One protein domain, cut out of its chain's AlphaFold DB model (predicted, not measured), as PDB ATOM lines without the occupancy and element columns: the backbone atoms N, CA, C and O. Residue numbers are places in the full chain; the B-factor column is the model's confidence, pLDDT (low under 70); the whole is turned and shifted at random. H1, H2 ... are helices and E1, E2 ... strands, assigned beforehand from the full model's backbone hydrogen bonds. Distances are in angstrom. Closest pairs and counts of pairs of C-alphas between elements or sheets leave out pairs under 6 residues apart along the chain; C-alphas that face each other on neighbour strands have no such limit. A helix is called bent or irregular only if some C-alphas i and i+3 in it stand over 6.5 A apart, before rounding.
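This is residues 4 to 208 and 304 to 315 of the 595 residues of an uncharacterized protein of Hydrogenovibrio marinus (UniProt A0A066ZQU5). An elongated helical body has H3 in its middle; towards one end H3, H5, H7 and H8 form a bundle, with H6 folded back along H5, and towards the other end H2 crosses H4, with H1 beside H2 at the far end. A small sheet of two parallel strands, E1 next to E2, packs on H1 and H2, and the short H9 touches no helix. The printed part has 217 residues, with nine named helices and two named strands in the order H1 E1 E2 H2 H3 H4 H5 H6 H7 H8 H9. The class is mostly helix, and the whole is compact, with a radius of gyration of the C-alphas of 17.6 A and spans of 61 by 35 by 32 A.

H1, residues 4 to 22, has a kink of 39 degrees near residue 11 and is irregular, with C-alphas 10 and 13 7.3 A apart. E1, residues 26 to 29, and E2, residues 38 to 41, are parallel neighbours; N 28 and O 39, 2.8 A apart, are within hydrogen-bond range. H2, residues 50 to 69, touches H1 at a shallow tilt of 13 degrees, the closest C-alphas being Leu 12 and Tyr 53, 6.7 A. H3, residues 82 to 101, is the hub, touching four helices; its residues 91 to 98 alone touch H2, about perpendicular at 78 degrees, closest at C-alphas Ile 94 and Gly 65, 5.1 A. H4, residues 105 to 118, touches H2 at a steep tilt of 52 degrees, closest at C-alphas Gly 112 and Ser 55, 4.0 A. H5, residues 128 to 145, touches H3 at a shallow tilt of 15 degrees, closest at C-alphas Phe 137 and Val 88, 5.4 A. H6, residues 148 to 163, is irregular, with C-alphas 149 and 152 7.3 A apart, and forms a helical hairpin with H5. H7, residues 168 to 179, and H8, residues 188 to 205, form another, closest at C-alphas Val 174 and Val 198, 6.7 A. H9, residues 309 to 314, is only just apart from H3, closest 8.1 A. O i to N i+4 pairs are all within hydrogen-bond range in H2, H3, H4, H5, H7 and H8, against 12 of 15 in H1, 10 of 12 in H6 and 0 of 2 in H9, where 2 of 3 O i to N i+3 pairs are.

H1 begins at C-alpha 4 (-60.307, 27.298, 24.727) and H9 ends at C-alpha 314 (-30.609, 45.639, 41.869). H2 is 28.6 A long, H3 28.0 A.

Residues 209 to 303 are not printed; C-alphas 208 and 304 are 30.8 A apart. The link H2 to H3 is long. Mean pLDDT of the printed part is 78.8; 61 residues are under 70, among them 4 to 31 and 304 to 315.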
ATOM      1  N   LYS A   4     -61.739  27.324  24.338       30.81
ATOM      2  CA  LYS A   4     -60.307  27.298  24.727       30.81
ATOM      3  C   LYS A   4     -59.901  28.520  25.565       30.81
ATOM      4  O   LYS A   4     -59.589  28.378  26.745       30.81
ATOM      5  N   PHE A   5     -60.015  29.718  24.986       32.69
ATOM      6  CA  PHE A   5     -59.605  30.994  25.594       32.69
ATOM      7  C   PHE A   5     -60.222  31.254  26.977       32.69
ATOM      8  O   PHE A   5     -59.618  31.906  27.825       32.69
ATOM      9  N   LYS A   6     -61.430  30.736  27.236       37.72
ATOM     10  CA  LYS A   6     -62.124  30.967  28.508       37.72
ATOM     11  C   LYS A   6     -61.611  30.082  29.651       37.72
ATOM     12  O   LYS A   6     -61.756  30.480  30.801       37.72
ATOM     13  N   ASN A   7     -61.002  28.936  29.337       41.94
ATOM     14  CA  ASN A   7     -60.337  28.075  30.319       41.94
ATOM     15  C   ASN A   7     -58.913  28.568  30.608       41.94
ATOM     16  O   ASN A   7     -58.533  28.670  31.770       41.94
ATOM     17  N   LEU A   8     -58.162  28.929  29.563       42.03
ATOM     18  CA  LEU A   8     -56.761  29.363  29.649       42.03
ATOM     19  C   LEU A   8     -56.585  30.575  30.583       42.03
ATOM     20  O   LEU A   8     -55.749  30.565  31.484       42.03
ATOM     21  N   LYS A   9     -57.503  31.547  30.467       42.09
ATOM     22  CA  LYS A   9     -57.672  32.693  31.379       42.09
ATOM     23  C   LYS A   9     -57.837  32.321  32.863       42.09
ATOM     24  O   LYS A   9     -57.591  33.157  33.727       42.09
ATOM     25  N   GLN A  10     -58.314  31.117  33.173       45.12
ATOM     26  CA  GLN A  10     -58.620  30.676  34.538       45.12
ATOM     27  C   GLN A  10     -57.591  29.687  35.102       45.12
ATOM     28  O   GLN A  10     -57.512  29.551  36.321       45.12
ATOM     29  N   SER A  11     -56.802  29.017  34.254       50.06
ATOM     30  CA  SER A  11     -55.763  28.078  34.687       50.06
ATOM     31  C   SER A  11     -54.374  28.714  34.790       50.06
ATOM     32  O   SER A  11     -53.730  28.510  35.815       50.06
ATOM     33  N   LEU A  12     -53.928  29.512  33.808       51.75
ATOM     34  CA  LEU A  12     -52.527  29.954  33.651       51.75
ATOM     35  C   LEU A  12     -51.870  30.453  34.955       51.75
ATOM     36  O   LEU A  12     -50.935  29.826  35.451       51.75
ATOM     37  N   ALA A  13     -52.400  31.520  35.564       50.41
ATOM     38  CA  ALA A  13     -51.835  32.099  36.789       50.41
ATOM     39  C   ALA A  13     -51.815  31.112  37.978       50.41
ATOM     40  O   ALA A  13     -50.858  31.085  38.751       50.41
ATOM     41  N   SER A  14     -52.845  30.268  38.113       50.19
ATOM     42  CA  SER A  14     -52.929  29.253  39.175       50.19
ATOM     43  C   SER A  14     -52.019  28.047  38.918       50.19
ATOM     44  O   SER A  14     -51.493  27.475  39.873       50.19
ATOM     45  N   THR A  15     -51.788  27.679  37.655       52.31
ATOM     46  CA  THR A  15     -50.807  26.661  37.252       52.31
ATOM     47  C   THR A  15     -49.397  27.136  37.581       52.31
ATOM     48  O   THR A  15     -48.680  26.432  38.288       52.31
ATOM     49  N   MET A  16     -49.029  28.357  37.181       55.25
ATOM     50  CA  MET A  16     -47.718  28.935  37.490       55.25
ATOM     51  C   MET A  16     -47.467  29.072  38.991       55.25
ATOM     52  O   MET A  16     -46.449  28.602  39.495       55.25
ATOM     53  N   ALA A  17     -48.419  29.648  39.732       52.66
ATOM     54  CA  ALA A  17     -48.315  29.761  41.185       52.66
ATOM     55  C   ALA A  17     -48.239  28.379  41.864       52.66
ATOM     56  O   ALA A  17     -47.569  28.230  42.884       52.66
ATOM     57  N   GLY A  18     -48.886  27.358  41.290       50.53
ATOM     58  CA  GLY A  18     -48.782  25.967  41.727       50.53
ATOM     59  C   GLY A  18     -47.402  25.352  41.480       50.53
ATOM     60  O   GLY A  18     -46.871  24.699  42.378       50.53
ATOM     61  N   ILE A  19     -46.808  25.581  40.305       51.06
ATOM     62  CA  ILE A  19     -45.461  25.113  39.943       51.06
ATOM     63  C   ILE A  19     -44.412  25.785  40.838       51.06
ATOM     64  O   ILE A  19     -43.680  25.087  41.541       51.06
ATOM     65  N   ALA A  20     -44.405  27.122  40.897       51.28
ATOM     66  CA  ALA A  20     -43.478  27.894  41.723       51.28
ATOM     67  C   ALA A  20     -43.574  27.496  43.209       51.28
ATOM     68  O   ALA A  20     -42.574  27.125  43.821       51.28
ATOM     69  N   SER A  21     -44.790  27.451  43.769       50.12
ATOM     70  CA  SER A  21     -45.013  27.058  45.169       50.12
ATOM     71  C   SER A  21     -44.581  25.615  45.466       50.12
ATOM     72  O   SER A  21     -44.027  25.348  46.533       50.12
ATOM     73  N   LYS A  22     -44.762  24.674  44.524       47.44
ATOM     74  CA  LYS A  22     -44.300  23.280  44.676       47.44
ATOM     75  C   LYS A  22     -42.769  23.172  44.678       47.44
ATOM     76  O   LYS A  22     -42.237  22.298  45.356       47.44
ATOM     77  N   ALA A  23     -42.078  24.060  43.964       49.06
ATOM     78  CA  ALA A  23     -40.620  24.183  43.972       49.06
ATOM     79  C   ALA A  23     -40.072  25.037  45.142       49.06
ATOM     80  O   ALA A  23     -38.862  25.183  45.276       49.06
ATOM     81  N   GLY A  24     -40.936  25.593  46.004       52.78
ATOM     82  CA  GLY A  24     -40.536  26.466  47.119       52.78
ATOM     83  C   GLY A  24     -40.232  27.918  46.723       52.78
ATOM     84  O   GLY A  24     -39.704  28.678  47.535       52.78
ATOM     85  N   LEU A  25     -40.576  28.306  45.495       59.12
ATOM     86  CA  LEU A  25     -40.271  29.597  44.883       59.12
ATOM     87  C   LEU A  25     -41.387  30.621  45.115       59.12
ATOM     88  O   LEU A  25     -42.572  30.286  45.214       59.12
ATOM     89  N   LYS A  26     -41.014  31.901  45.112       63.22
ATOM     90  CA  LYS A  26     -41.950  33.017  44.916       63.22
ATOM     91  C   LYS A  26     -42.198  33.219  43.418       63.22
ATOM     92  O   LYS A  26     -41.272  33.083  42.625       63.22
ATOM     93  N   LEU A  27     -43.416  33.613  43.056       62.50
ATOM     94  CA  LEU A  27     -43.752  34.103  41.716       62.50
ATOM     95  C   LEU A  27     -44.029  35.611  41.788       62.50
ATOM     96  O   LEU A  27     -44.707  36.068  42.712       62.50
ATOM     97  N   ALA A  28     -43.515  36.354  40.818       62.09
ATOM     98  CA  ALA A  28     -43.734  37.777  40.597       62.09
ATOM     99  C   ALA A  28     -44.001  38.035  39.102       62.09
ATOM    100  O   ALA A  28     -43.813  37.145  38.275       62.09
ATOM    101  N   PHE A  29     -44.433  39.250  38.761       62.22
ATOM    102  CA  PHE A  29     -44.694  39.665  37.379       62.22
ATOM    103  C   PHE A  29     -43.727  40.770  36.929       62.22
ATOM    104  O   PHE A  29     -43.201  41.512  37.767       62.22
ATOM    105  N   GLY A  30     -43.459  40.834  35.624       63.12
ATOM    106  CA  GLY A  30     -42.569  41.793  34.963       63.12
ATOM    107  C   GLY A  30     -41.616  41.116  33.967       63.12
ATOM    108  O   GLY A  30     -41.803  39.957  33.617       63.12
ATOM    109  N   LYS A  31     -40.567  41.833  33.536       67.00
ATOM    110  CA  LYS A  31     -39.481  41.324  32.666       67.00
ATOM    111  C   LYS A  31     -38.968  39.952  33.177       67.00
ATOM    112  O   LYS A  31     -38.556  39.914  34.346       67.00
ATOM    113  N   PRO A  32     -39.015  38.858  32.390       72.06
ATOM    114  CA  PRO A  32     -38.604  37.525  32.843       72.06
ATOM    115  C   PRO A  32     -37.180  37.497  33.410       72.06
ATOM    116  O   PRO A  32     -36.293  38.152  32.861       72.06
ATOM    117  N   ARG A  33     -37.009  36.837  34.567       71.69
ATOM    118  CA  ARG A  33     -35.726  36.619  35.277       71.69
ATOM    119  C   ARG A  33     -35.914  35.790  36.551       71.69
ATOM    120  O   ARG A  33     -37.021  35.708  37.097       71.69
ATOM    121  N   THR A  34     -34.815  35.305  37.131       75.00
ATOM    122  CA  THR A  34     -34.788  34.685  38.463       75.00
ATOM    123  C   THR A  34     -33.588  35.114  39.309       75.00
ATOM    124  O   THR A  34     -32.540  35.520  38.811       75.00
ATOM    125  N   ASN A  35     -33.737  34.987  40.631       67.94
ATOM    126  CA  ASN A  35     -32.645  35.069  41.605       67.94
ATOM    127  C   ASN A  35     -32.469  33.772  42.427       67.94
ATOM    128  O   ASN A  35     -31.956  33.809  43.548       67.94
ATOM    129  N   GLY A  36     -32.970  32.636  41.928       64.75
ATOM    130  CA  GLY A  36     -32.926  31.342  42.624       64.75
ATOM    131  C   GLY A  36     -33.956  31.177  43.754       64.75
ATOM    132  O   GLY A  36     -34.048  30.108  44.353       64.75
ATOM    133  N   LYS A  37     -34.733  32.223  44.079       65.75
ATOM    134  CA  LYS A  37     -35.770  32.225  45.139       65.75
ATOM    135  C   LYS A  37     -37.104  32.805  44.665       65.75
ATOM    136  O   LYS A  37     -38.163  32.395  45.141       65.75
ATOM    137  N   THR A  38     -37.044  33.761  43.746       65.44
ATOM    138  CA  THR A  38     -38.178  34.375  43.057       65.44
ATOM    139  C   THR A  38     -38.012  34.163  41.556       65.44
ATOM    140  O   THR A  38     -36.911  34.332  41.033       65.44
ATOM    141  N   VAL A  39     -39.101  33.819  40.876       67.81
ATOM    142  CA  VAL A  39     -39.232  33.883  39.416       67.81
ATOM    143  C   VAL A  39     -40.123  35.070  39.074       67.81
ATOM    144  O   VAL A  39     -41.199  35.217  39.662       67.81
ATOM    145  N   TRP A  40     -39.689  35.896  38.132       72.31
ATOM    146  CA  TRP A  40     -40.513  36.895  37.461       72.31
ATOM    147  C   TRP A  40     -40.911  36.348  36.086       72.31
ATOM    148  O   TRP A  40     -40.072  35.777  35.397       72.31
ATOM    149  N   VAL A  41     -42.176  36.515  35.703       67.19
ATOM    150  CA  VAL A  41     -42.724  36.127  34.388       67.19
ATOM    151  C   VAL A  41     -43.504  37.288  33.777       67.19
ATOM    152  O   VAL A  41     -43.983  38.155  34.518       67.19
ATOM    153  N   SER A  42     -43.678  37.283  32.455       67.94
ATOM    154  CA  SER A  42     -44.369  38.358  31.737       67.94
ATOM    155  C   SER A  42     -45.779  38.649  32.278       67.94
ATOM    156  O   SER A  42     -46.504  37.759  32.738       67.94
ATOM    157  N   ASP A  43     -46.178  39.921  32.214       62.03
ATOM    158  CA  ASP A  43     -47.493  40.400  32.652       62.03
ATOM    159  C   ASP A  43     -48.624  39.696  31.884       62.03
ATOM    160  O   ASP A  43     -48.751  39.828  30.666       62.03
ATOM    161  N   ILE A  44     -49.496  38.976  32.598       59.47
ATOM    162  CA  ILE A  44     -50.640  38.298  31.977       59.47
ATOM    163  C   ILE A  44     -51.741  39.333  31.683       59.47
ATOM    164  O   ILE A  44     -52.306  39.897  32.629       59.47
ATOM    165  N   PRO A  45     -52.147  39.550  30.417       52.50
ATOM    166  CA  PRO A  45     -53.239  40.463  30.112       52.50
ATOM    167  C   PRO A  45     -54.573  39.940  30.660       52.50
ATOM    168  O   PRO A  45     -54.809  38.738  30.778       52.50
ATOM    169  N   LEU A  46     -55.517  40.850  30.929       41.97
ATOM    170  CA  LEU A  46     -56.830  40.527  31.508       41.97
ATOM    171  C   LEU A  46     -57.649  39.490  30.715       41.97
ATOM    172  O   LEU A  46     -58.586  38.918  31.271       41.97
ATOM    173  N   ASN A  47     -57.342  39.238  29.441       52.56
ATOM    174  CA  ASN A  47     -57.871  38.120  28.658       52.56
ATOM    175  C   ASN A  47     -56.727  37.479  27.848       52.56
ATOM    176  O   ASN A  47     -56.541  37.888  26.704       52.56
ATOM    177  N   PRO A  48     -55.977  36.504  28.399       61.91
ATOM    178  CA  PRO A  48     -54.861  35.907  27.678       61.91
ATOM    179  C   PRO A  48     -55.342  35.107  26.463       61.91
ATOM    180  O   PRO A  48     -56.325  34.355  26.519       61.91
ATOM    181  N   SER A  49     -54.627  35.308  25.363       71.44
ATOM    182  CA  SER A  49     -54.656  34.496  24.152       71.44
ATOM    183  C   SER A  49     -53.988  33.131  24.375       71.44
ATOM    184  O   SER A  49     -53.489  32.834  25.461       71.44
ATOM    185  N   GLU A  50     -54.013  32.271  23.355       72.19
ATOM    186  CA  GLU A  50     -53.242  31.022  23.377       72.19
ATOM    187  C   GLU A  50     -51.730  31.323  23.304       72.19
ATOM    188  O   GLU A  50     -50.938  30.717  24.018       72.19
ATOM    189  N   ASP A  51     -51.373  32.378  22.581       78.88
ATOM    190  CA  ASP A  51     -50.045  32.970  22.476       78.88
ATOM    191  C   ASP A  51     -49.519  33.461  23.843       78.88
ATOM    192  O   ASP A  51     -48.405  33.127  24.242       78.88
ATOM    193  N   ASP A  52     -50.338  34.203  24.606       72.62
ATOM    194  CA  ASP A  52     -49.974  34.685  25.954       72.62
ATOM    195  C   ASP A  52     -49.713  33.533  26.930       72.62
ATOM    196  O   ASP A  52     -48.921  33.677  27.854       72.62
ATOM    197  N   TYR A  53     -50.373  32.386  26.740       73.62
ATOM    198  CA  TYR A  53     -50.090  31.187  27.523       73.62
ATOM    199  C   TYR A  53     -48.731  30.590  27.156       73.62
ATOM    200  O   TYR A  53     -47.965  30.275  28.062       73.62
ATOM    201  N   TYR A  54     -48.407  30.451  25.865       77.44
ATOM    202  CA  TYR A  54     -47.126  29.869  25.453       77.44
ATOM    203  C   TYR A  54     -45.934  30.752  25.826       77.44
ATOM    204  O   TYR A  54     -44.976  30.232  26.388       77.44
ATOM    205  N   SER A  55     -46.019  32.071  25.626       76.75
ATOM    206  CA  SER A  55     -44.995  33.020  26.096       76.75
ATOM    207  C   SER A  55     -44.771  32.890  27.610       76.75
ATOM    208  O   SER A  55     -43.673  32.563  28.046       76.75
ATOM    209  N   VAL A  56     -45.825  33.022  28.419       73.06
ATOM    210  CA  VAL A  56     -45.712  33.022  29.889       73.06
ATOM    211  C   VAL A  56     -45.320  31.646  30.470       73.06
ATOM    212  O   VAL A  56     -44.695  31.570  31.530       73.06
ATOM    213  N   VAL A  57     -45.661  30.538  29.801       75.06
ATOM    214  CA  VAL A  57     -45.204  29.188  30.191       75.06
ATOM    215  C   VAL A  57     -43.762  28.928  29.750       75.06
ATOM    216  O   VAL A  57     -43.032  28.275  30.495       75.06
ATOM    217  N   SER A  58     -43.334  29.464  28.604       81.56
ATOM    218  CA  SER A  58     -41.936  29.446  28.163       81.56
ATOM    219  C   SER A  58     -41.044  30.182  29.161       81.56
ATOM    220  O   SER A  58     -40.117  29.564  29.680       81.56
ATOM    221  N   ASP A  59     -41.398  31.425  29.528       77.56
ATOM    222  CA  ASP A  59     -40.728  32.206  30.581       77.56
ATOM    223  C   ASP A  59     -40.520  31.348  31.844       77.56
ATOM    224  O   ASP A  59     -39.405  31.169  32.330       77.56
ATOM    225  N   LEU A  60     -41.600  30.752  32.367       74.62
ATOM    226  CA  LEU A  60     -41.538  29.972  33.602       74.62
ATOM    227  C   LEU A  60     -40.672  28.708  33.475       74.62
ATOM    228  O   LEU A  60     -39.994  28.344  34.437       74.62
ATOM    229  N   ILE A  61     -40.712  28.009  32.338       75.94
ATOM    230  CA  ILE A  61     -39.912  26.795  32.125       75.94
ATOM    231  C   ILE A  61     -38.425  27.150  32.028       75.94
ATOM    232  O   ILE A  61     -37.619  26.502  32.696       75.94
ATOM    233  N   HIS A  62     -38.082  28.197  31.277       85.81
ATOM    234  CA  HIS A  62     -36.722  28.710  31.129       85.81
ATOM    235  C   HIS A  62     -36.124  29.106  32.495       85.81
ATOM    236  O   HIS A  62     -35.086  28.581  32.905       85.81
ATOM    237  N   GLU A  63     -36.845  29.902  33.290       81.31
ATOM    238  CA  GLU A  63     -36.401  30.318  34.630       81.31
ATOM    239  C   GLU A  63     -36.267  29.151  35.630       81.31
ATOM    240  O   GLU A  63     -35.399  29.160  36.510       81.31
ATOM    241  N   ILE A  64     -37.075  28.094  35.484       75.56
ATOM    242  CA  ILE A  64     -36.901  26.842  36.242       75.56
ATOM    243  C   ILE A  64     -35.608  26.117  35.835       75.56
ATOM    244  O   ILE A  64     -34.985  25.478  36.687       75.56
ATOM    245  N   GLY A  65     -35.168  26.241  34.581       79.62
ATOM    246  CA  GLY A  65     -33.868  25.754  34.111       79.62
ATOM    247  C   GLY A  65     -32.712  26.386  34.876       79.62
ATOM    248  O   GLY A  65     -31.910  25.658  35.463       79.62
ATOM    249  N   HIS A  66     -32.683  27.719  34.976       83.25
ATOM    250  CA  HIS A  66     -31.701  28.422  35.807       83.25
ATOM    251  C   HIS A  66     -31.749  27.931  37.259       83.25
ATOM    252  O   HIS A  66     -30.732  27.528  37.813       83.25
ATOM    253  N   ILE A  67     -32.932  27.877  37.879       79.38
ATOM    254  CA  ILE A  67     -33.084  27.437  39.280       79.38
ATOM    255  C   ILE A  67     -32.551  26.018  39.528       79.38
ATOM    256  O   ILE A  67     -32.045  25.738  40.617       79.38
ATOM    257  N   LYS A  68     -32.678  25.117  38.550       78.50
ATOM    258  CA  LYS A  68     -32.214  23.729  38.666       78.50
ATOM    259  C   LYS A  68     -30.735  23.535  38.348       78.50
ATOM    260  O   LYS A  68     -30.128  22.628  38.915       78.50
ATOM    261  N   TYR A  69     -30.195  24.304  37.406       83.94
ATOM    262  CA  TYR A  69     -28.933  23.974  36.744       83.94
ATOM    263  C   TYR A  69     -27.880  25.089  36.797       83.94
ATOM    264  O   TYR A  69     -26.701  24.782  36.602       83.94
ATOM    265  N   THR A  70     -28.257  26.344  37.061       85.12
ATOM    266  CA  THR A  70     -27.323  27.469  37.220       85.12
ATOM    267  C   THR A  70     -26.772  27.531  38.639       85.12
ATOM    268  O   THR A  70     -27.521  27.607  39.612       85.12
ATOM    269  N   ASP A  71     -25.447  27.593  38.766       86.12
ATOM    270  CA  ASP A  71     -24.812  27.993  40.016       86.12
ATOM    271  C   ASP A  71     -24.886  29.525  40.174       86.12
ATOM    272  O   ASP A  71     -24.339  30.313  39.389       86.12
ATOM    273  N   PHE A  72     -25.609  29.966  41.205       82.19
ATOM    274  CA  PHE A  72     -25.771  31.380  41.541       82.19
ATOM    275  C   PHE A  72     -24.644  31.934  42.432       82.19
ATOM    276  O   PHE A  72     -24.634  33.134  42.702       82.19
ATOM    277  N   SER A  73     -23.708  31.091  42.884       84.19
ATOM    278  CA  SER A  73     -22.560  31.481  43.714       84.19
ATOM    279  C   SER A  73     -21.312  31.859  42.912       84.19
ATOM    280  O   SER A  73     -20.480  32.609  43.420       84.19
ATOM    281  N   LEU A  74     -21.194  31.388  41.665       85.12
ATOM    282  CA  LEU A  74     -20.068  31.713  40.787       85.12
ATOM    283  C   LEU A  74     -20.149  33.164  40.287       85.12
ATOM    284  O   LEU A  74     -21.226  33.643  39.907       85.12
ATOM    285  N   ASP A  75     -18.999  33.840  40.290       83.12
ATOM    286  CA  ASP A  75     -18.849  35.205  39.789       83.12
ATOM    287  C   ASP A  75     -18.728  35.232  38.256       83.12
ATOM    288  O   ASP A  75     -18.279  34.275  37.628       83.12
ATOM    289  N   ARG A  76     -19.172  36.339  37.660       84.19
ATOM    290  CA  ARG A  76     -19.252  36.582  36.212       84.19
ATOM    291  C   ARG A  76     -18.777  38.000  35.852       84.19
ATOM    292  O   ARG A  76     -19.126  38.513  34.796       84.19
ATOM    293  N   LYS A  77     -18.021  38.663  36.738       83.31
ATOM    294  CA  LYS A  77     -17.700  40.106  36.666       83.31
ATOM    295  C   LYS A  77     -16.247  40.427  36.313       83.31
ATOM    296  O   LYS A  77     -15.848  41.586  36.353       83.31
ATOM    297  N   GLU A  78     -15.465  39.423  35.921       85.69
ATOM    298  CA  GLU A  78     -14.071  39.588  35.480       85.69
ATOM    299  C   GLU A  78     -13.912  40.359  34.150       85.69
ATOM    300  O   GLU A  78     -12.815  40.813  33.831       85.69
ATOM    301  N   HIS A  79     -14.992  40.535  33.379       88.88
ATOM    302  CA  HIS A  79     -15.004  41.292  32.124       88.88
ATOM    303  C   HIS A  79     -16.403  41.861  31.836       88.88
ATOM    304  O   HIS A  79     -17.394  41.220  32.174       88.88
ATOM    305  N   HIS A  80     -16.514  43.005  31.152       85.94
ATOM    306  CA  HIS A  80     -17.817  43.601  30.795       85.94
ATOM    307  C   HIS A  80     -18.674  42.702  29.876       85.94
ATOM    308  O   HIS A  80     -19.890  42.662  30.028       85.94
ATOM    309  N   LEU A  81     -18.049  41.916  28.986       88.38
ATOM    310  CA  LEU A  81     -18.740  40.918  28.148       88.38
ATOM    311  C   LEU A  81     -19.138  39.634  28.904       88.38
ATOM    312  O   LEU A  81     -19.976  38.874  28.418       88.38
ATOM    313  N   MET A  82     -18.542  39.357  30.072       90.25
ATOM    314  CA  MET A  82     -18.694  38.067  30.761       90.25
ATOM    315  C   MET A  82     -20.144  37.776  31.197       90.25
ATOM    316  O   MET A  82     -20.588  36.651  30.966       90.25
ATOM    317  N   PRO A  83     -20.942  38.723  31.740       86.06
ATOM    318  CA  PRO A  83     -22.352  38.467  32.045       86.06
ATOM    319  C   PRO A  83     -23.176  38.067  30.813       86.06
ATOM    320  O   PRO A  83     -24.040  37.204  30.920       86.06
ATOM    321  N   ALA A  84     -22.884  38.646  29.645       87.50
ATOM    322  CA  ALA A  84     -23.609  38.372  28.408       87.50
ATOM    323  C   ALA A  84     -23.249  36.998  27.831       87.50
ATOM    324  O   ALA A  84     -24.128  36.157  27.660       87.50
ATOM    325  N   LEU A  85     -21.954  36.741  27.608       92.31
ATOM    326  CA  LEU A  85     -21.459  35.467  27.074       92.31
ATOM    327  C   LEU A  85     -21.824  34.294  27.995       92.31
ATOM    328  O   LEU A  85     -22.348  33.279  27.534       92.31
ATOM    329  N   SER A  86     -21.647  34.462  29.310       91.06
ATOM    330  CA  SER A  86     -21.995  33.414  30.274       91.06
ATOM    331  C   SER A  86     -23.497  33.218  30.448       91.06
ATOM    332  O   SER A  86     -23.886  32.179  30.963       91.06
ATOM    333  N   ASN A  87     -24.354  34.159  30.043       88.69
ATOM    334  CA  ASN A  87     -25.783  33.883  29.918       88.69
ATOM    335  C   ASN A  87     -26.080  33.157  28.596       88.69
ATOM    336  O   ASN A  87     -26.687  32.098  28.643       88.69
ATOM    337  N   VAL A  88     -25.569  33.620  27.448       92.19
ATOM    338  CA  VAL A  88     -25.782  32.973  26.131       92.19
ATOM    339  C   VAL A  88     -25.504  31.464  26.167       92.19
ATOM    340  O   VAL A  88     -26.350  30.669  25.755       92.19
ATOM    341  N   PHE A  89     -24.356  31.048  26.711       95.81
ATOM    342  CA  PHE A  89     -24.016  29.623  26.816       95.81
ATOM    343  C   PHE A  89     -24.727  28.902  27.976       95.81
ATOM    344  O   PHE A  89     -24.886  27.681  27.929       95.81
ATOM    345  N   GLU A  90     -25.166  29.622  29.013       94.19
ATOM    346  CA  GLU A  90     -25.971  29.045  30.096       94.19
ATOM    347  C   GLU A  90     -27.383  28.718  29.613       94.19
ATOM    348  O   GLU A  90     -27.842  27.609  29.854       94.19
ATOM    349  N   ASP A  91     -28.033  29.635  28.898       93.69
ATOM    350  CA  ASP A  91     -29.409  29.537  28.402       93.69
ATOM    351  C   ASP A  91     -29.561  28.303  27.484       93.69
ATOM    352  O   ASP A  91     -30.393  27.422  27.727       93.69
ATOM    353  N   VAL A  92     -28.645  28.155  26.516       94.81
ATOM    354  CA  VAL A  92     -28.480  26.958  25.661       94.81
ATOM    355  C   VAL A  92     -28.364  25.675  26.500       94.81
ATOM    356  O   VAL A  92     -29.086  24.690  26.277       94.81
ATOM    357  N   ARG A  93     -27.474  25.680  27.505       96.31
ATOM    358  CA  ARG A  93     -27.182  24.523  28.365       96.31
ATOM    359  C   ARG A  93     -28.371  24.141  29.247       96.31
ATOM    360  O   ARG A  93     -28.702  22.955  29.329       96.31
ATOM    361  N   ILE A  94     -29.025  25.104  29.899       92.44
ATOM    362  CA  ILE A  94     -30.172  24.823  30.770       92.44
ATOM    363  C   ILE A  94     -31.365  24.328  29.967       92.44
ATOM    364  O   ILE A  94     -32.055  23.426  30.435       92.44
ATOM    365  N   GLU A  95     -31.588  24.821  28.745       92.50
ATOM    366  CA  GLU A  95     -32.669  24.312  27.907       92.50
ATOM    367  C   GLU A  95     -32.392  22.901  27.405       92.50
ATOM    368  O   GLU A  95     -33.305  22.077  27.378       92.50
ATOM    369  N   LYS A  96     -31.139  22.575  27.081       93.06
ATOM    370  CA  LYS A  96     -30.730  21.216  26.703       93.06
ATOM    371  C   LYS A  96     -30.972  20.231  27.856       93.06
ATOM    372  O   LYS A  96     -31.499  19.137  27.649       93.06
ATOM    373  N   GLU A  97     -30.688  20.650  29.089       86.69
ATOM    374  CA  GLU A  97     -30.964  19.886  30.313       86.69
ATOM    375  C   GLU A  97     -32.455  19.848  30.710       86.69
ATOM    376  O   GLU A  97     -32.939  18.838  31.232       86.69
ATOM    377  N   LEU A  98     -33.230  20.905  30.445       83.06
ATOM    378  CA  LEU A  98     -34.688  20.914  30.625       83.06
ATOM    379  C   LEU A  98     -35.363  19.942  29.655       83.06
ATOM    380  O   LEU A  98     -36.180  19.127  30.081       83.06
ATOM    381  N   GLN A  99     -34.998  19.996  28.372       85.94
ATOM    382  CA  GLN A  99     -35.532  19.122  27.323       85.94
ATOM    383  C   GLN A  99     -35.200  17.644  27.572       85.94
ATOM    384  O   GLN A  99     -35.994  16.771  27.222       85.94
ATOM    385  N   ARG A 100     -34.059  17.356  28.216       83.06
ATOM    386  CA  ARG A 100     -33.650  15.995  28.589       83.06
ATOM    387  C   ARG A 100     -34.456  15.409  29.753       83.06
ATOM    388  O   ARG A 100     -34.713  14.207  29.748       83.06
ATOM    389  N   GLU A 101     -34.833  16.212  30.752       73.94
ATOM    390  CA  GLU A 101     -35.573  15.722  31.931       73.94
ATOM    391  C   GLU A 101     -37.102  15.826  31.781       73.94
ATOM    392  O   GLU A 101     -37.834  14.952  32.250       73.94
ATOM    393  N   PHE A 102     -37.606  16.878  31.127       67.19
ATOM    394  CA  PHE A 102     -39.030  17.212  31.104       67.19
ATOM    395  C   PHE A 102     -39.660  17.006  29.721       67.19
ATOM    396  O   PHE A 102     -39.523  17.822  28.809       67.19
ATOM    397  N   LEU A 103     -40.432  15.925  29.592       59.59
ATOM    398  CA  LEU A 103     -41.218  15.624  28.394       59.59
ATOM    399  C   LEU A 103     -42.176  16.787  28.058       59.59
ATOM    400  O   LEU A 103     -43.012  17.161  28.881       59.59
ATOM    401  N   GLY A 104     -42.049  17.340  26.849       69.69
ATOM    402  CA  GLY A 104     -42.811  18.502  26.373       69.69
ATOM    403  C   GLY A 104     -42.170  19.868  26.656       69.69
ATOM    404  O   GLY A 104     -42.676  20.880  26.175       69.69
ATOM    405  N   ALA A 105     -41.044  19.943  27.382       75.12
ATOM    406  CA  ALA A 105     -40.353  21.220  27.597       75.12
ATOM    407  C   ALA A 105     -39.824  21.827  26.288       75.12
ATOM    408  O   ALA A 105     -39.896  23.045  26.134       75.12
ATOM    409  N   LYS A 106     -39.367  21.004  25.323       84.88
ATOM    410  CA  LYS A 106     -38.969  21.505  23.994       84.88
ATOM    411  C   LYS A 106     -40.107  22.300  23.358       84.88
ATOM    412  O   LYS A 106     -39.871  23.432  22.944       84.88
ATOM    413  N   ASP A 107     -41.299  21.709  23.340       81.06
ATOM    414  CA  ASP A 107     -42.487  22.216  22.654       81.06
ATOM    415  C   ASP A 107     -42.990  23.524  23.285       81.06
ATOM    416  O   ASP A 107     -43.248  24.490  22.577       81.06
ATOM    417  N   PHE A 108     -43.082  23.596  24.621       81.00
ATOM    418  CA  PHE A 108     -43.545  24.817  25.299       81.00
ATOM    419  C   PHE A 108     -42.605  26.008  25.097       81.00
ATOM    420  O   PHE A 108     -43.081  27.121  24.880       81.00
ATOM    421  N   LEU A 109     -41.291  25.770  25.155       85.81
ATOM    422  CA  LEU A 109     -40.278  26.792  24.888       85.81
ATOM    423  C   LEU A 109     -40.329  27.229  23.413       85.81
ATOM    424  O   LEU A 109     -40.354  28.413  23.103       85.81
ATOM    425  N   GLU A 110     -40.430  26.267  22.493       90.31
ATOM    426  CA  GLU A 110     -40.520  26.518  21.053       90.31
ATOM    427  C   GLU A 110     -41.738  27.371  20.664       90.31
ATOM    428  O   GLU A 110     -41.594  28.356  19.939       90.31
ATOM    429  N   GLU A 111     -42.929  27.034  21.160       85.31
ATOM    430  CA  GLU A 111     -44.139  27.809  20.872       85.31
ATOM    431  C   GLU A 111     -44.098  29.197  21.536       85.31
ATOM    432  O   GLU A 111     -44.566  30.169  20.943       85.31
ATOM    433  N   GLY A 112     -43.485  29.337  22.719       84.69
ATOM    434  CA  GLY A 112     -43.266  30.645  23.347       84.69
ATOM    435  C   GLY A 112     -42.329  31.546  22.539       84.69
ATOM    436  O   GLY A 112     -42.623  32.727  22.342       84.69
ATOM    437  N   TYR A 113     -41.251  30.987  21.989       87.25
ATOM    438  CA  TYR A 113     -40.331  31.724  21.125       87.25
ATOM    439  C   TYR A 113     -40.967  32.145  19.795       87.25
ATOM    440  O   TYR A 113     -40.839  33.310  19.405       87.25
ATOM    441  N   LYS A 114     -41.752  31.268  19.150       86.75
ATOM    442  CA  LYS A 114     -42.548  31.624  17.957       86.75
ATOM    443  C   LYS A 114     -43.539  32.756  18.234       86.75
ATOM    444  O   LYS A 114     -43.768  33.592  17.364       86.75
ATOM    445  N   VAL A 115     -44.107  32.830  19.442       83.81
ATOM    446  CA  VAL A 115     -44.988  33.938  19.851       83.81
ATOM    447  C   VAL A 115     -44.232  35.269  19.938       83.81
ATOM    448  O   VAL A 115     -44.745  36.281  19.462       83.81
ATOM    449  N   ILE A 116     -43.021  35.291  20.501       78.38
ATOM    450  CA  ILE A 116     -42.194  36.510  20.599       78.38
ATOM    451  C   ILE A 116     -41.782  36.998  19.197       78.38
ATOM    452  O   ILE A 116     -41.920  38.187  18.889       78.38
ATOM    453  N   GLN A 117     -41.371  36.067  18.330       80.38
ATOM    454  CA  GLN A 117     -41.050  36.303  16.917       80.38
ATOM    455  C   GLN A 117     -42.268  36.876  16.160       80.38
ATOM    456  O   GLN A 117     -42.189  37.948  15.561       80.38
ATOM    457  N   ALA A 118     -43.439  36.236  16.272       82.19
ATOM    458  CA  ALA A 118     -44.682  36.664  15.619       82.19
ATOM    459  C   ALA A 118     -45.229  38.015  16.122       82.19
ATOM    460  O   ALA A 118     -45.959  38.693  15.397       82.19
ATOM    461  N   ARG A 119     -44.873  38.430  17.344       78.62
ATOM    462  CA  ARG A 119     -45.196  39.760  17.895       78.62
ATOM    463  C   ARG A 119     -44.252  40.864  17.415       78.62
ATOM    464  O   ARG A 119     -44.509  42.027  17.717       78.62
ATOM    465  N   GLY A 120     -43.169  40.526  16.707       70.62
ATOM    466  CA  GLY A 120     -42.128  41.482  16.321       70.62
ATOM    467  C   GLY A 120     -41.399  42.087  17.526       70.62
ATOM    468  O   GLY A 120     -40.932  43.218  17.450       70.62
ATOM    469  N   GLN A 121     -41.348  41.363  18.652       65.44
ATOM    470  CA  GLN A 121     -40.798  41.855  19.922       65.44
ATOM    471  C   GLN A 121     -39.290  41.601  20.084       65.44
ATOM    472  O   GLN A 121     -38.707  42.024  21.080       65.44
ATOM    473  N   GLN A 122     -38.644  40.963  19.104       66.69
ATOM    474  CA  GLN A 122     -37.186  40.942  19.013       66.69
ATOM    475  C   GLN A 122     -36.662  42.340  18.684       66.69
ATOM    476  O   GLN A 122     -36.918  42.877  17.604       66.69
ATOM    477  N   VAL A 123     -35.894  42.915  19.607       66.44
ATOM    478  CA  VAL A 123     -35.111  44.120  19.331       66.44
ATOM    479  C   VAL A 123     -33.945  43.732  18.421       66.44
ATOM    480  O   VAL A 123     -33.329  42.681  18.601       66.44
ATOM    481  N   LYS A 124     -33.649  44.564  17.421       77.00
ATOM    482  CA  LYS A 124     -32.462  44.384  16.577       77.00
ATOM    483  C   LYS A 124     -31.220  44.847  17.345       77.00
ATOM    484  O   LYS A 124     -31.332  45.836  18.066       77.00
ATOM    485  N   PRO A 125     -30.057  44.193  17.191       82.31
ATOM    486  CA  PRO A 125     -28.838  44.623  17.868       82.31
ATOM    487  C   PRO A 125     -28.439  46.041  17.439       82.31
ATOM    488  O   PRO A 125     -28.342  46.326  16.246       82.31
ATOM    489  N   ASP A 126     -28.206  46.921  18.415       84.56
ATOM    490  CA  ASP A 126     -27.811  48.322  18.217       84.56
ATOM    491  C   ASP A 126     -26.320  48.587  18.506       84.56
ATOM    492  O   ASP A 126     -25.862  49.722  18.369       84.56
ATOM    493  N   THR A 127     -25.562  47.550  18.881       90.19
ATOM    494  CA  THR A 127     -24.112  47.601  19.127       90.19
ATOM    495  C   THR A 127     -23.392  46.352  18.582       90.19
ATOM    496  O   THR A 127     -24.025  45.291  18.471       90.19
ATOM    497  N   PRO A 128     -22.071  46.427  18.298       92.25
ATOM    498  CA  PRO A 128     -21.266  45.271  17.892       92.25
ATOM    499  C   PRO A 128     -21.337  44.102  18.885       92.25
ATOM    500  O   PRO A 128     -21.538  42.957  18.477       92.25
ATOM    501  N   ALA A 129     -21.244  44.375  20.194       91.06
ATOM    502  CA  ALA A 129     -21.328  43.328  21.212       91.06
ATOM    503  C   ALA A 129     -22.716  42.671  21.247       91.06
ATOM    504  O   ALA A 129     -22.802  41.446  21.330       91.06
ATOM    505  N   ASN A 130     -23.801  43.449  21.121       89.06
ATOM    506  CA  ASN A 130     -25.152  42.891  21.053       89.06
ATOM    507  C   ASN A 130     -25.369  42.042  19.798       89.06
ATOM    508  O   ASN A 130     -26.031  41.009  19.899       89.06
ATOM    509  N   ALA A 131     -24.823  42.429  18.640       92.44
ATOM    510  CA  ALA A 131     -24.894  41.610  17.429       92.44
ATOM    511  C   ALA A 131     -24.190  40.262  17.644       92.44
ATOM    512  O   ALA A 131     -24.815  39.212  17.492       92.44
ATOM    513  N   PHE A 132     -22.946  40.305  18.127       94.75
ATOM    514  CA  PHE A 132     -22.116  39.133  18.403       94.75
ATOM    515  C   PHE A 132     -22.771  38.157  19.395       94.75
ATOM    516  O   PHE A 132     -22.915  36.971  19.098       94.75
ATOM    517  N   THR A 133     -23.261  38.638  20.546       92.88
ATOM    518  CA  THR A 133     -23.924  37.765  21.534       92.88
ATOM    519  C   THR A 133     -25.270  37.226  21.050       92.88
ATOM    520  O   THR A 133     -25.665  36.129  21.440       92.88
ATOM    521  N   THR A 134     -25.984  37.973  20.201       90.44
ATOM    522  CA  THR A 134     -27.284  37.542  19.656       90.44
ATOM    523  C   THR A 134     -27.105  36.486  18.560       90.44
ATOM    524  O   THR A 134     -27.858  35.515  18.526       90.44
ATOM    525  N   TRP A 135     -26.066  36.611  17.727       95.44
ATOM    526  CA  TRP A 135     -25.670  35.577  16.768       95.44
ATOM    527  C   TRP A 135     -25.287  34.267  17.470       95.44
ATOM    528  O   TRP A 135     -25.880  33.234  17.163       95.44
ATOM    529  N   LEU A 136     -24.396  34.317  18.472       96.25
ATOM    530  CA  LEU A 136     -23.995  33.140  19.259       96.25
ATOM    531  C   LEU A 136     -25.183  32.434  19.933       96.25
ATOM    532  O   LEU A 136     -25.220  31.205  20.000       96.25
ATOM    533  N   PHE A 137     -26.167  33.199  20.414       93.44
ATOM    534  CA  PHE A 137     -27.397  32.645  20.977       93.44
ATOM    535  C   PHE A 137     -28.204  31.871  19.930       93.44
ATOM    536  O   PHE A 137     -28.535  30.707  20.161       93.44
ATOM    537  N   PHE A 138     -28.505  32.473  18.775       93.44
ATOM    538  CA  PHE A 138     -29.303  31.796  17.749       93.44
ATOM    539  C   PHE A 138     -28.570  30.611  17.116       93.44
ATOM    540  O   PHE A 138     -29.191  29.567  16.923       93.44
ATOM    541  N   ASP A 139     -27.265  30.723  16.859       96.50
ATOM    542  CA  ASP A 139     -26.453  29.634  16.311       96.50
ATOM    543  C   ASP A 139     -26.503  28.377  17.196       96.50
ATOM    544  O   ASP A 139     -26.930  27.304  16.752       96.50
ATOM    545  N   HIS A 140     -26.159  28.507  18.479       96.00
ATOM    546  CA  HIS A 140     -26.132  27.352  19.368       96.00
ATOM    547  C   HIS A 140     -27.529  26.878  19.781       96.00
ATOM    548  O   HIS A 140     -27.725  25.673  19.928       96.00
ATOM    549  N   MET A 141     -28.538  27.753  19.861       94.00
ATOM    550  CA  MET A 141     -29.928  27.310  20.036       94.00
ATOM    551  C   MET A 141     -30.439  26.503  18.828       94.00
ATOM    552  O   MET A 141     -31.168  25.520  19.004       94.00
ATOM    553  N   VAL A 142     -30.047  26.856  17.597       95.50
ATOM    554  CA  VAL A 142     -30.329  26.038  16.403       95.50
ATOM    555  C   VAL A 142     -29.631  24.677  16.525       95.50
ATOM    556  O   VAL A 142     -30.314  23.653  16.452       95.50
ATOM    557  N   LYS A 143     -28.313  24.657  16.768       95.31
ATOM    558  CA  LYS A 143     -27.483  23.434  16.788       95.31
ATOM    559  C   LYS A 143     -27.808  22.472  17.939       95.31
ATOM    560  O   LYS A 143     -27.982  21.277  17.713       95.31
ATOM    561  N   GLU A 144     -27.913  22.979  19.165       95.25
ATOM    562  CA  GLU A 144     -27.935  22.169  20.395       95.25
ATOM    563  C   GLU A 144     -29.342  21.915  20.940       95.25
ATOM    564  O   GLU A 144     -29.607  20.870  21.543       95.25
ATOM    565  N   ASN A 145     -30.258  22.860  20.720       93.50
ATOM    566  CA  ASN A 145     -31.646  22.801  21.185       93.50
ATOM    567  C   ASN A 145     -32.627  22.490  20.035       93.50
ATOM    568  O   ASN A 145     -33.833  22.341  20.263       93.50
ATOM    569  N   GLY A 146     -32.119  22.354  18.803       92.00
ATOM    570  CA  GLY A 146     -32.883  21.988  17.610       92.00
ATOM    571  C   GLY A 146     -33.942  23.026  17.243       92.00
ATOM    572  O   GLY A 146     -35.078  22.649  16.943       92.00
ATOM    573  N   ARG A 147     -33.605  24.317  17.348       92.19
ATOM    574  CA  ARG A 147     -34.496  25.467  17.104       92.19
ATOM    575  C   ARG A 147     -34.436  25.939  15.643       92.19
ATOM    576  O   ARG A 147     -34.231  27.114  15.381       92.19
ATOM    577  N   GLU A 148     -34.617  25.031  14.682       93.38
ATOM    578  CA  GLU A 148     -34.437  25.288  13.232       93.38
ATOM    579  C   GLU A 148     -35.208  26.514  12.688       93.38
ATOM    580  O   GLU A 148     -34.801  27.120  11.699       93.38
ATOM    581  N   PHE A 149     -36.296  26.926  13.347       90.94
ATOM    582  CA  PHE A 149     -37.073  28.122  12.995       90.94
ATOM    583  C   PHE A 149     -36.340  29.460  13.227       90.94
ATOM    584  O   PHE A 149     -36.829  30.477  12.745       90.94
ATOM    585  N   TRP A 150     -35.192  29.458  13.920       92.81
ATOM    586  CA  TRP A 150     -34.324  30.623  14.149       92.81
ATOM    587  C   TRP A 150     -33.145  30.750  13.173       92.81
ATOM    588  O   TRP A 150     -32.304  31.631  13.339       92.81
ATOM    589  N   ILE A 151     -33.066  29.911  12.136       94.81
ATOM    590  CA  ILE A 151     -32.061  30.089  11.074       94.81
ATOM    591  C   ILE A 151     -32.126  31.506  10.448       94.81
ATOM    592  O   ILE A 151     -31.068  32.113  10.307       94.81
ATOM    593  N   PRO A 152     -33.297  32.110  10.142       93.31
ATOM    594  CA  PRO A 152     -33.348  33.485   9.627       93.31
ATOM    595  C   PRO A 152     -32.767  34.526  10.598       93.31
ATOM    596  O   PRO A 152     -32.070  35.449  10.179       93.31
ATOM    597  N   GLU A 153     -33.029  34.370  11.896       90.81
ATOM    598  CA  GLU A 153     -32.522  35.235  12.963       90.81
ATOM    599  C   GLU A 153     -31.013  35.054  13.205       90.81
ATOM    600  O   GLU A 153     -30.327  36.039  13.498       90.81
ATOM    601  N   ARG A 154     -30.481  33.832  13.030       94.06
ATOM    602  CA  ARG A 154     -29.036  33.543  13.011       94.06
ATOM    603  C   ARG A 154     -28.351  34.324  11.895       94.06
ATOM    604  O   ARG A 154     -27.453  35.110  12.190       94.06
ATOM    605  N   GLU A 155     -28.802  34.157  10.648       95.00
ATOM    606  CA  GLU A 155     -28.191  34.834   9.496       95.00
ATOM    607  C   GLU A 155     -28.312  36.362   9.623       95.00
ATOM    608  O   GLU A 155     -27.322  37.066   9.464       95.00
ATOM    609  N   GLN A 156     -29.474  36.889  10.039       92.44
ATOM    610  CA  GLN A 156     -29.641  38.329  10.286       92.44
ATOM    611  C   GLN A 156     -28.695  38.866  11.375       92.44
ATOM    612  O   GLN A 156     -28.273  40.022  11.307       92.44
ATOM    613  N   SER A 157     -28.371  38.060  12.388       92.12
ATOM    614  CA  SER A 157     -27.438  38.458  13.448       92.12
ATOM    615  C   SER A 157     -25.977  38.371  12.990       92.12
ATOM    616  O   SER A 157     -25.172  39.210  13.394       92.12
ATOM    617  N   TYR A 158     -25.640  37.423  12.107       95.38
ATOM    618  CA  TYR A 158     -24.337  37.352  11.436       95.38
ATOM    619  C   TYR A 158     -24.136  38.549  10.490       95.38
ATOM    620  O   TYR A 158     -23.156  39.279  10.628       95.38
ATOM    621  N   ASP A 159     -25.112  38.845   9.623       95.38
ATOM    622  CA  ASP A 159     -25.120  40.032   8.752       95.38
ATOM    623  C   ASP A 159     -24.976  41.333   9.560       95.38
ATOM    624  O   ASP A 159     -24.279  42.264   9.143       95.38
ATOM    625  N   ALA A 160     -25.597  41.407  10.745       94.12
ATOM    626  CA  ALA A 160     -25.419  42.531  11.658       94.12
ATOM    627  C   ALA A 160     -23.974  42.627  12.179       94.12
ATOM    628  O   ALA A 160     -23.439  43.731  12.226       94.12
ATOM    629  N   CYS A 161     -23.316  41.508  12.507       95.12
ATOM    630  CA  CYS A 161     -21.904  41.508  12.906       95.12
ATOM    631  C   CYS A 161     -21.002  42.064  11.794       95.12
ATOM    632  O   CYS A 161     -20.224  42.986  12.047       95.12
ATOM    633  N   ILE A 162     -21.175  41.587  10.555       95.88
ATOM    634  CA  ILE A 162     -20.448  42.101   9.380       95.88
ATOM    635  C   ILE A 162     -20.732  43.601   9.170       95.88
ATOM    636  O   ILE A 162     -19.820  44.383   8.907       95.88
ATOM    637  N   THR A 163     -21.985  44.032   9.352       94.44
ATOM    638  CA  THR A 163     -22.395  45.448   9.246       94.44
ATOM    639  C   THR A 163     -21.752  46.332  10.325       94.44
ATOM    640  O   THR A 163     -21.447  47.494  10.060       94.44
ATOM    641  N   PHE A 164     -21.496  45.787  11.519       93.62
ATOM    642  CA  PHE A 164     -20.742  46.442  12.595       93.62
ATOM    643  C   PHE A 164     -19.212  46.371  12.416       93.62
ATOM    644  O   PHE A 164     -18.479  46.770  13.317       93.62
ATOM    645  N   GLY A 165     -18.706  45.893  11.272       92.19
ATOM    646  CA  GLY A 165     -17.268  45.832  10.988       92.19
ATOM    647  C   GLY A 165     -16.536  44.667  11.659       92.19
ATOM    648  O   GLY A 165     -15.303  44.665  11.692       92.19
ATOM    649  N   ILE A 166     -17.269  43.676  12.177       93.25
ATOM    650  CA  ILE A 166     -16.690  42.420  12.655       93.25
ATOM    651  C   ILE A 166     -16.321  41.577  11.432       93.25
ATOM    652  O   ILE A 166     -17.161  41.329  10.570       93.25
ATOM    653  N   ASP A 167     -15.060  41.164  11.331       90.69
ATOM    654  CA  ASP A 167     -14.581  40.358  10.210       90.69
ATOM    655  C   ASP A 167     -15.042  38.892  10.301       90.69
ATOM    656  O   ASP A 167     -15.190  38.321  11.382       90.69
ATOM    657  N   SER A 168     -15.289  38.276   9.141       92.94
ATOM    658  CA  SER A 168     -15.801  36.903   9.058       92.94
ATOM    659  C   SER A 168     -14.790  35.859   9.528       92.94
ATOM    660  O   SER A 168     -15.198  34.826  10.040       92.94
ATOM    661  N   GLU A 169     -13.486  36.127   9.397       93.56
ATOM    662  CA  GLU A 169     -12.427  35.216   9.857       93.56
ATOM    663  C   GLU A 169     -12.484  35.052  11.389       93.56
ATOM    664  O   GLU A 169     -12.477  33.927  11.887       93.56
ATOM    665  N   LEU A 170     -12.670  36.147  12.138       94.38
ATOM    666  CA  LEU A 170     -12.914  36.107  13.583       94.38
ATOM    667  C   LEU A 170     -14.225  35.395  13.961       94.38
ATOM    668  O   LEU A 170     -14.270  34.695  14.974       94.38
ATOM    669  N   LEU A 171     -15.296  35.560  13.176       96.06
ATOM    670  CA  LEU A 171     -16.562  34.854  13.420       96.06
ATOM    671  C   LEU A 171     -16.397  33.340  13.211       96.06
ATOM    672  O   LEU A 171     -16.807  32.571  14.078       96.06
ATOM    673  N   ASP A 172     -15.727  32.915  12.137       95.88
ATOM    674  CA  ASP A 172     -15.432  31.504  11.854       95.88
ATOM    675  C   ASP A 172     -14.554  30.871  12.960       95.88
ATOM    676  O   ASP A 172     -14.806  29.739  13.388       95.88
ATOM    677  N   GLU A 173     -13.551  31.596  13.478       96.69
ATOM    678  CA  GLU A 173     -12.718  31.142  14.606       96.69
ATOM    679  C   GLU A 173     -13.525  30.977  15.906       96.69
ATOM    680  O   GLU A 173     -13.359  29.980  16.620       96.69
ATOM    681  N   VAL A 174     -14.426  31.918  16.209       97.12
ATOM    682  CA  VAL A 174     -15.316  31.841  17.379       97.12
ATOM    683  C   VAL A 174     -16.332  30.701  17.227       97.12
ATOM    684  O   VAL A 174     -16.536  29.949  18.182       97.12
ATOM    685  N   GLU A 175     -16.942  30.525  16.050       96.81
ATOM    686  CA  GLU A 175     -17.884  29.428  15.782       96.81
ATOM    687  C   GLU A 175     -17.193  28.066  15.965       96.81
ATOM    688  O   GLU A 175     -17.700  27.201  16.683       96.81
ATOM    689  N   ALA A 176     -15.982  27.900  15.418       97.62
ATOM    690  CA  ALA A 176     -15.193  26.677  15.561       97.62
ATOM    691  C   ALA A 176     -14.775  26.386  17.018       97.62
ATOM    692  O   ALA A 176     -14.802  25.225  17.451       97.62
ATOM    693  N   LEU A 177     -14.416  27.417  17.795       97.88
ATOM    694  CA  LEU A 177     -14.158  27.288  19.232       97.88
ATOM    695  C   LEU A 177     -15.412  26.782  19.957       97.88
ATOM    696  O   LEU A 177     -15.350  25.766  20.662       97.88
ATOM    697  N   CYS A 178     -16.545  27.455  19.763       97.88
ATOM    698  CA  CYS A 178     -17.774  27.177  20.491       97.88
ATOM    699  C   CYS A 178     -18.401  25.829  20.099       97.88
ATOM    700  O   CYS A 178     -18.720  25.048  20.996       97.88
ATOM    701  N   ASP A 179     -18.453  25.458  18.818       97.25
ATOM    702  CA  ASP A 179     -18.913  24.127  18.377       97.25
ATOM    703  C   ASP A 179     -18.077  22.988  18.982       97.25
ATOM    704  O   ASP A 179     -18.581  21.897  19.274       97.25
ATOM    705  N   SER A 180     -16.793  23.234  19.258       97.44
ATOM    706  CA  SER A 180     -15.940  22.255  19.933       97.44
ATOM    707  C   SER A 180     -16.219  22.125  21.443       97.44
ATOM    708  O   SER A 180     -15.785  21.138  22.054       97.44
ATOM    709  N   LYS A 181     -16.938  23.074  22.059       97.75
ATOM    710  CA  LYS A 181     -17.088  23.239  23.520       97.75
ATOM    711  C   LYS A 181     -18.533  23.131  24.004       97.75
ATOM    712  O   LYS A 181     -18.796  22.324  24.897       97.75
ATOM    713  N   VAL A 182     -19.460  23.883  23.407       97.00
ATOM    714  CA  VAL A 182     -20.878  23.980  23.801       97.00
ATOM    715  C   VAL A 182     -21.555  22.604  23.958       97.00
ATOM    716  O   VAL A 182     -22.202  22.390  24.991       97.00
ATOM    717  N   PRO A 183     -21.322  21.599  23.082       95.56
ATOM    718  CA  PRO A 183     -21.914  20.270  23.250       95.56
ATOM    719  C   PRO A 183     -21.544  19.543  24.552       95.56
ATOM    720  O   PRO A 183     -22.221  18.580  24.924       95.56
ATOM    721  N   LYS A 184     -20.473  19.983  25.229       95.69
ATOM    722  CA  LYS A 184     -19.829  19.349  26.392       95.69
ATOM    723  C   LYS A 184     -20.015  20.134  27.699       95.69
ATOM    724  O   LYS A 184     -19.476  19.709  28.719       95.69
ATOM    725  N   LEU A 185     -20.745  21.250  27.695       96.44
ATOM    726  CA  LEU A 185     -21.002  22.043  28.902       96.44
ATOM    727  C   LEU A 185     -21.917  21.262  29.859       96.44
ATOM    728  O   LEU A 185     -23.049  20.934  29.506       96.44
ATOM    729  N   ASN A 186     -21.450  20.970  31.075       93.81
ATOM    730  CA  ASN A 186     -22.217  20.232  32.088       93.81
ATOM    731  C   ASN A 186     -22.597  21.115  33.291       93.81
ATOM    732  O   ASN A 186     -23.522  20.791  34.035       93.81
ATOM    733  N   SER A 187     -21.916  22.245  33.477       94.81
ATOM    734  CA  SER A 187     -22.017  23.128  34.635       94.81
ATOM    735  C   SER A 187     -21.869  24.604  34.254       94.81
ATOM    736  O   SER A 187     -21.367  24.950  33.186       94.81
ATOM    737  N   THR A 188     -22.253  25.491  35.174       94.00
ATOM    738  CA  THR A 188     -22.012  26.938  35.052       94.00
ATOM    739  C   THR A 188     -20.518  27.296  35.067       94.00
ATOM    740  O   THR A 188     -20.150  28.352  34.564       94.00
ATOM    741  N   ALA A 189     -19.650  26.435  35.613       95.94
ATOM    742  CA  ALA A 189     -18.203  26.641  35.561       95.94
ATOM    743  C   ALA A 189     -17.678  26.470  34.126       95.94
ATOM    744  O   ALA A 189     -17.026  27.376  33.620       95.94
ATOM    745  N   ASP A 190     -18.073  25.392  33.433       97.50
ATOM    746  CA  ASP A 190     -17.698  25.163  32.026       97.50
ATOM    747  C   ASP A 190     -18.149  26.330  31.121       97.50
ATOM    748  O   ASP A 190     -17.459  26.708  30.178       97.50
ATOM    749  N   VAL A 191     -19.313  26.917  31.427       96.81
ATOM    750  CA  VAL A 191     -19.881  28.091  30.742       96.81
ATOM    751  C   VAL A 191     -19.040  29.353  30.954       96.81
ATOM    752  O   VAL A 191     -18.812  30.104  30.003       96.81
ATOM    753  N   ILE A 192     -18.575  29.602  32.180       95.50
ATOM    754  CA  ILE A 192     -17.699  30.740  32.498       95.50
ATOM    755  C   ILE A 192     -16.324  30.548  31.847       95.50
ATOM    756  O   ILE A 192     -15.774  31.499  31.294       95.50
ATOM    757  N   ASP A 193     -15.797  29.323  31.845       97.12
ATOM    758  CA  ASP A 193     -14.510  29.009  31.226       97.12
ATOM    759  C   ASP A 193     -14.561  29.166  29.695       97.12
ATOM    760  O   ASP A 193     -13.706  29.855  29.141       97.12
ATOM    761  N   LEU A 194     -15.612  28.678  29.019       98.00
ATOM    762  CA  LEU A 194     -15.845  28.955  27.592       98.00
ATOM    763  C   LEU A 194     -15.982  30.460  27.314       98.00
ATOM    764  O   LEU A 194     -15.380  30.978  26.375       98.00
ATOM    765  N   SER A 195     -16.736  31.182  28.146       96.69
ATOM    766  CA  SER A 195     -16.894  32.638  28.003       96.69
ATOM    767  C   SER A 195     -15.552  33.371  28.116       96.69
ATOM    768  O   SER A 195     -15.328  34.359  27.416       96.69
ATOM    769  N   ARG A 196     -14.635  32.872  28.958       96.56
ATOM    770  CA  ARG A 196     -13.271  33.394  29.083       96.56
ATOM    771  C   ARG A 196     -12.422  33.067  27.859       96.56
ATOM    772  O   ARG A 196     -11.734  33.959  27.380       96.56
ATOM    773  N   GLU A 197     -12.506  31.848  27.326       97.81
ATOM    774  CA  GLU A 197     -11.812  31.462  26.087       97.81
ATOM    775  C   GLU A 197     -12.252  32.325  24.890       97.81
ATOM    776  O   GLU A 197     -11.402  32.769  24.123       97.81
ATOM    777  N   VAL A 198     -13.544  32.663  24.777       97.19
ATOM    778  CA  VAL A 198     -14.044  33.610  23.758       97.19
ATOM    779  C   VAL A 198     -13.477  35.021  23.972       97.19
ATOM    780  O   VAL A 198     -13.015  35.647  23.021       97.19
ATOM    781  N   ILE A 199     -13.449  35.526  25.212       95.69
ATOM    782  CA  ILE A 199     -12.846  36.837  25.531       95.69
ATOM    783  C   ILE A 199     -11.328  36.848  25.269       95.69
ATOM    784  O   ILE A 199     -10.774  37.882  24.896       95.69
ATOM    785  N   GLU A 200     -10.637  35.728  25.472       95.88
ATOM    786  CA  GLU A 200      -9.201  35.608  25.212       95.88
ATOM    787  C   GLU A 200      -8.893  35.521  23.711       95.88
ATOM    788  O   GLU A 200      -7.961  36.182  23.256       95.88
ATOM    789  N   LEU A 201      -9.720  34.818  22.929       95.62
ATOM    790  CA  LEU A 201      -9.657  34.818  21.465       95.62
ATOM    791  C   LEU A 201      -9.864  36.234  20.898       95.62
ATOM    792  O   LEU A 201      -9.034  36.705  20.124       95.62
ATOM    793  N   LEU A 202     -10.889  36.963  21.363       94.25
ATOM    794  CA  LEU A 202     -11.103  38.367  20.982       94.25
ATOM    795  C   LEU A 202      -9.852  39.225  21.252       94.25
ATOM    796  O   LEU A 202      -9.418  39.959  20.369       94.25
ATOM    797  N   LYS A 203      -9.209  39.084  22.419       93.25
ATOM    798  CA  LYS A 203      -7.962  39.808  22.748       93.25
ATOM    799  C   LYS A 203      -6.802  39.460  21.817       93.25
ATOM    800  O   LYS A 203      -6.082  40.356  21.391       93.25
ATOM    801  N   GLN A 204      -6.614  38.183  21.485       91.00
ATOM    802  CA  GLN A 204      -5.562  37.744  20.556       91.00
ATOM    803  C   GLN A 204      -5.803  38.269  19.128       91.00
ATOM    804  O   GLN A 204      -4.848  38.549  18.392       91.00
ATOM    805  N   SER A 205      -7.067  38.472  18.760       87.31
ATOM    806  CA  SER A 205      -7.479  38.995  17.458       87.31
ATOM    807  C   SER A 205      -7.558  40.525  17.380       87.31
ATOM    808  O   SER A 205      -7.745  41.039  16.284       87.31
ATOM    809  N   GLN A 206      -7.302  41.275  18.461       82.19
ATOM    810  CA  GLN A 206      -7.075  42.730  18.392       82.19
ATOM    811  C   GLN A 206      -5.734  43.079  17.703       82.19
ATOM    812  O   GLN A 206      -4.824  42.241  17.661       82.19
ATOM    813  N   PRO A 207      -5.560  44.298  17.151       68.31
ATOM    814  CA  PRO A 207      -4.250  44.786  16.720       68.31
ATOM    815  C   PRO A 207      -3.332  44.965  17.938       68.31
ATOM    816  O   PRO A 207      -3.798  45.377  18.997       68.31
ATOM    817  N   GLU A 208      -2.029  44.710  17.795       56.19
ATOM    818  CA  GLU A 208      -1.068  45.098  18.837       56.19
ATOM    819  C   GLU A 208      -1.050  46.629  18.956       56.19
ATOM    820  O   GLU A 208      -0.723  47.327  17.990       56.19
ATOM    821  N   SER A 304     -31.145  42.357  23.988       39.53
ATOM    822  CA  SER A 304     -31.180  40.952  23.549       39.53
ATOM    823  C   SER A 304     -32.004  40.054  24.504       39.53
ATOM    824  O   SER A 304     -32.112  40.389  25.683       39.53
ATOM    825  N   PRO A 305     -32.543  38.890  24.064       42.31
ATOM    826  CA  PRO A 305     -33.478  38.039  24.841       42.31
ATOM    827  C   PRO A 305     -32.907  37.302  26.073       42.31
ATOM    828  O   PRO A 305     -33.498  36.337  26.547       42.31
ATOM    829  N   ILE A 306     -31.740  37.722  26.548       44.41
ATOM    830  CA  ILE A 306     -30.852  37.017  27.473       44.41
ATOM    831  C   ILE A 306     -31.341  37.232  28.921       44.41
ATOM    832  O   ILE A 306     -31.526  38.383  29.320       44.41
ATOM    833  N   SER A 307     -31.540  36.181  29.733       45.28
ATOM    834  CA  SER A 307     -32.228  36.343  31.035       45.28
ATOM    835  C   SER A 307     -31.462  37.214  32.052       45.28
ATOM    836  O   SER A 307     -30.284  37.015  32.374       45.28
ATOM    837  N   LEU A 308     -32.144  38.225  32.604       51.12
ATOM    838  CA  LEU A 308     -31.519  39.353  33.309       51.12
ATOM    839  C   LEU A 308     -31.349  39.129  34.818       51.12
ATOM    840  O   LEU A 308     -31.903  39.830  35.675       51.12
ATOM    841  N   ARG A 309     -30.476  38.174  35.147       43.56
ATOM    842  CA  ARG A 309     -30.012  37.881  36.517       43.56
ATOM    843  C   ARG A 309     -29.402  39.098  37.236       43.56
ATOM    844  O   ARG A 309     -29.570  39.231  38.448       43.56
ATOM    845  N   GLU A 310     -28.704  39.990  36.530       43.84
ATOM    846  CA  GLU A 310     -28.005  41.131  37.155       43.84
ATOM    847  C   GLU A 310     -28.944  42.276  37.575       43.84
ATOM    848  O   GLU A 310     -28.707  42.922  38.599       43.84
ATOM    849  N   GLU A 311     -30.053  42.503  36.861       40.41
ATOM    850  CA  GLU A 311     -31.121  43.403  37.323       40.41
ATOM    851  C   GLU A 311     -31.848  42.840  38.550       40.41
ATOM    852  O   GLU A 311     -32.213  43.586  39.462       40.41
ATOM    853  N   ALA A 312     -32.042  41.518  38.614       40.69
ATOM    854  CA  ALA A 312     -32.774  40.865  39.701       40.69
ATOM    855  C   ALA A 312     -32.147  41.086  41.093       40.69
ATOM    856  O   ALA A 312     -32.858  41.003  42.094       40.69
ATOM    857  N   GLN A 313     -30.848  41.407  41.169       39.84
ATOM    858  CA  GLN A 313     -30.175  41.814  42.412       39.84
ATOM    859  C   GLN A 313     -30.326  43.315  42.725       39.84
ATOM    860  O   GLN A 313     -30.345  43.691  43.895       39.84
ATOM    861  N   LYS A 314     -30.461  44.177  41.708       39.81
ATOM    862  CA  LYS A 314     -30.609  45.639  41.869       39.81
ATOM    863  C   LYS A 314     -32.031  46.029  42.307       39.81
ATOM    864  O   LYS A 314     -32.210  46.959  43.088       39.81
ATOM    865  N   VAL A 315     -33.044  45.288  41.848       41.56
ATOM    866  CA  VAL A 315     -34.476  45.602  42.052       41.56
ATOM    867  C   VAL A 315     -35.002  45.273  43.466       41.56
ATOM    868  O   VAL A 315     -36.105  45.687  43.813       41.56
TER     869      VAL A 315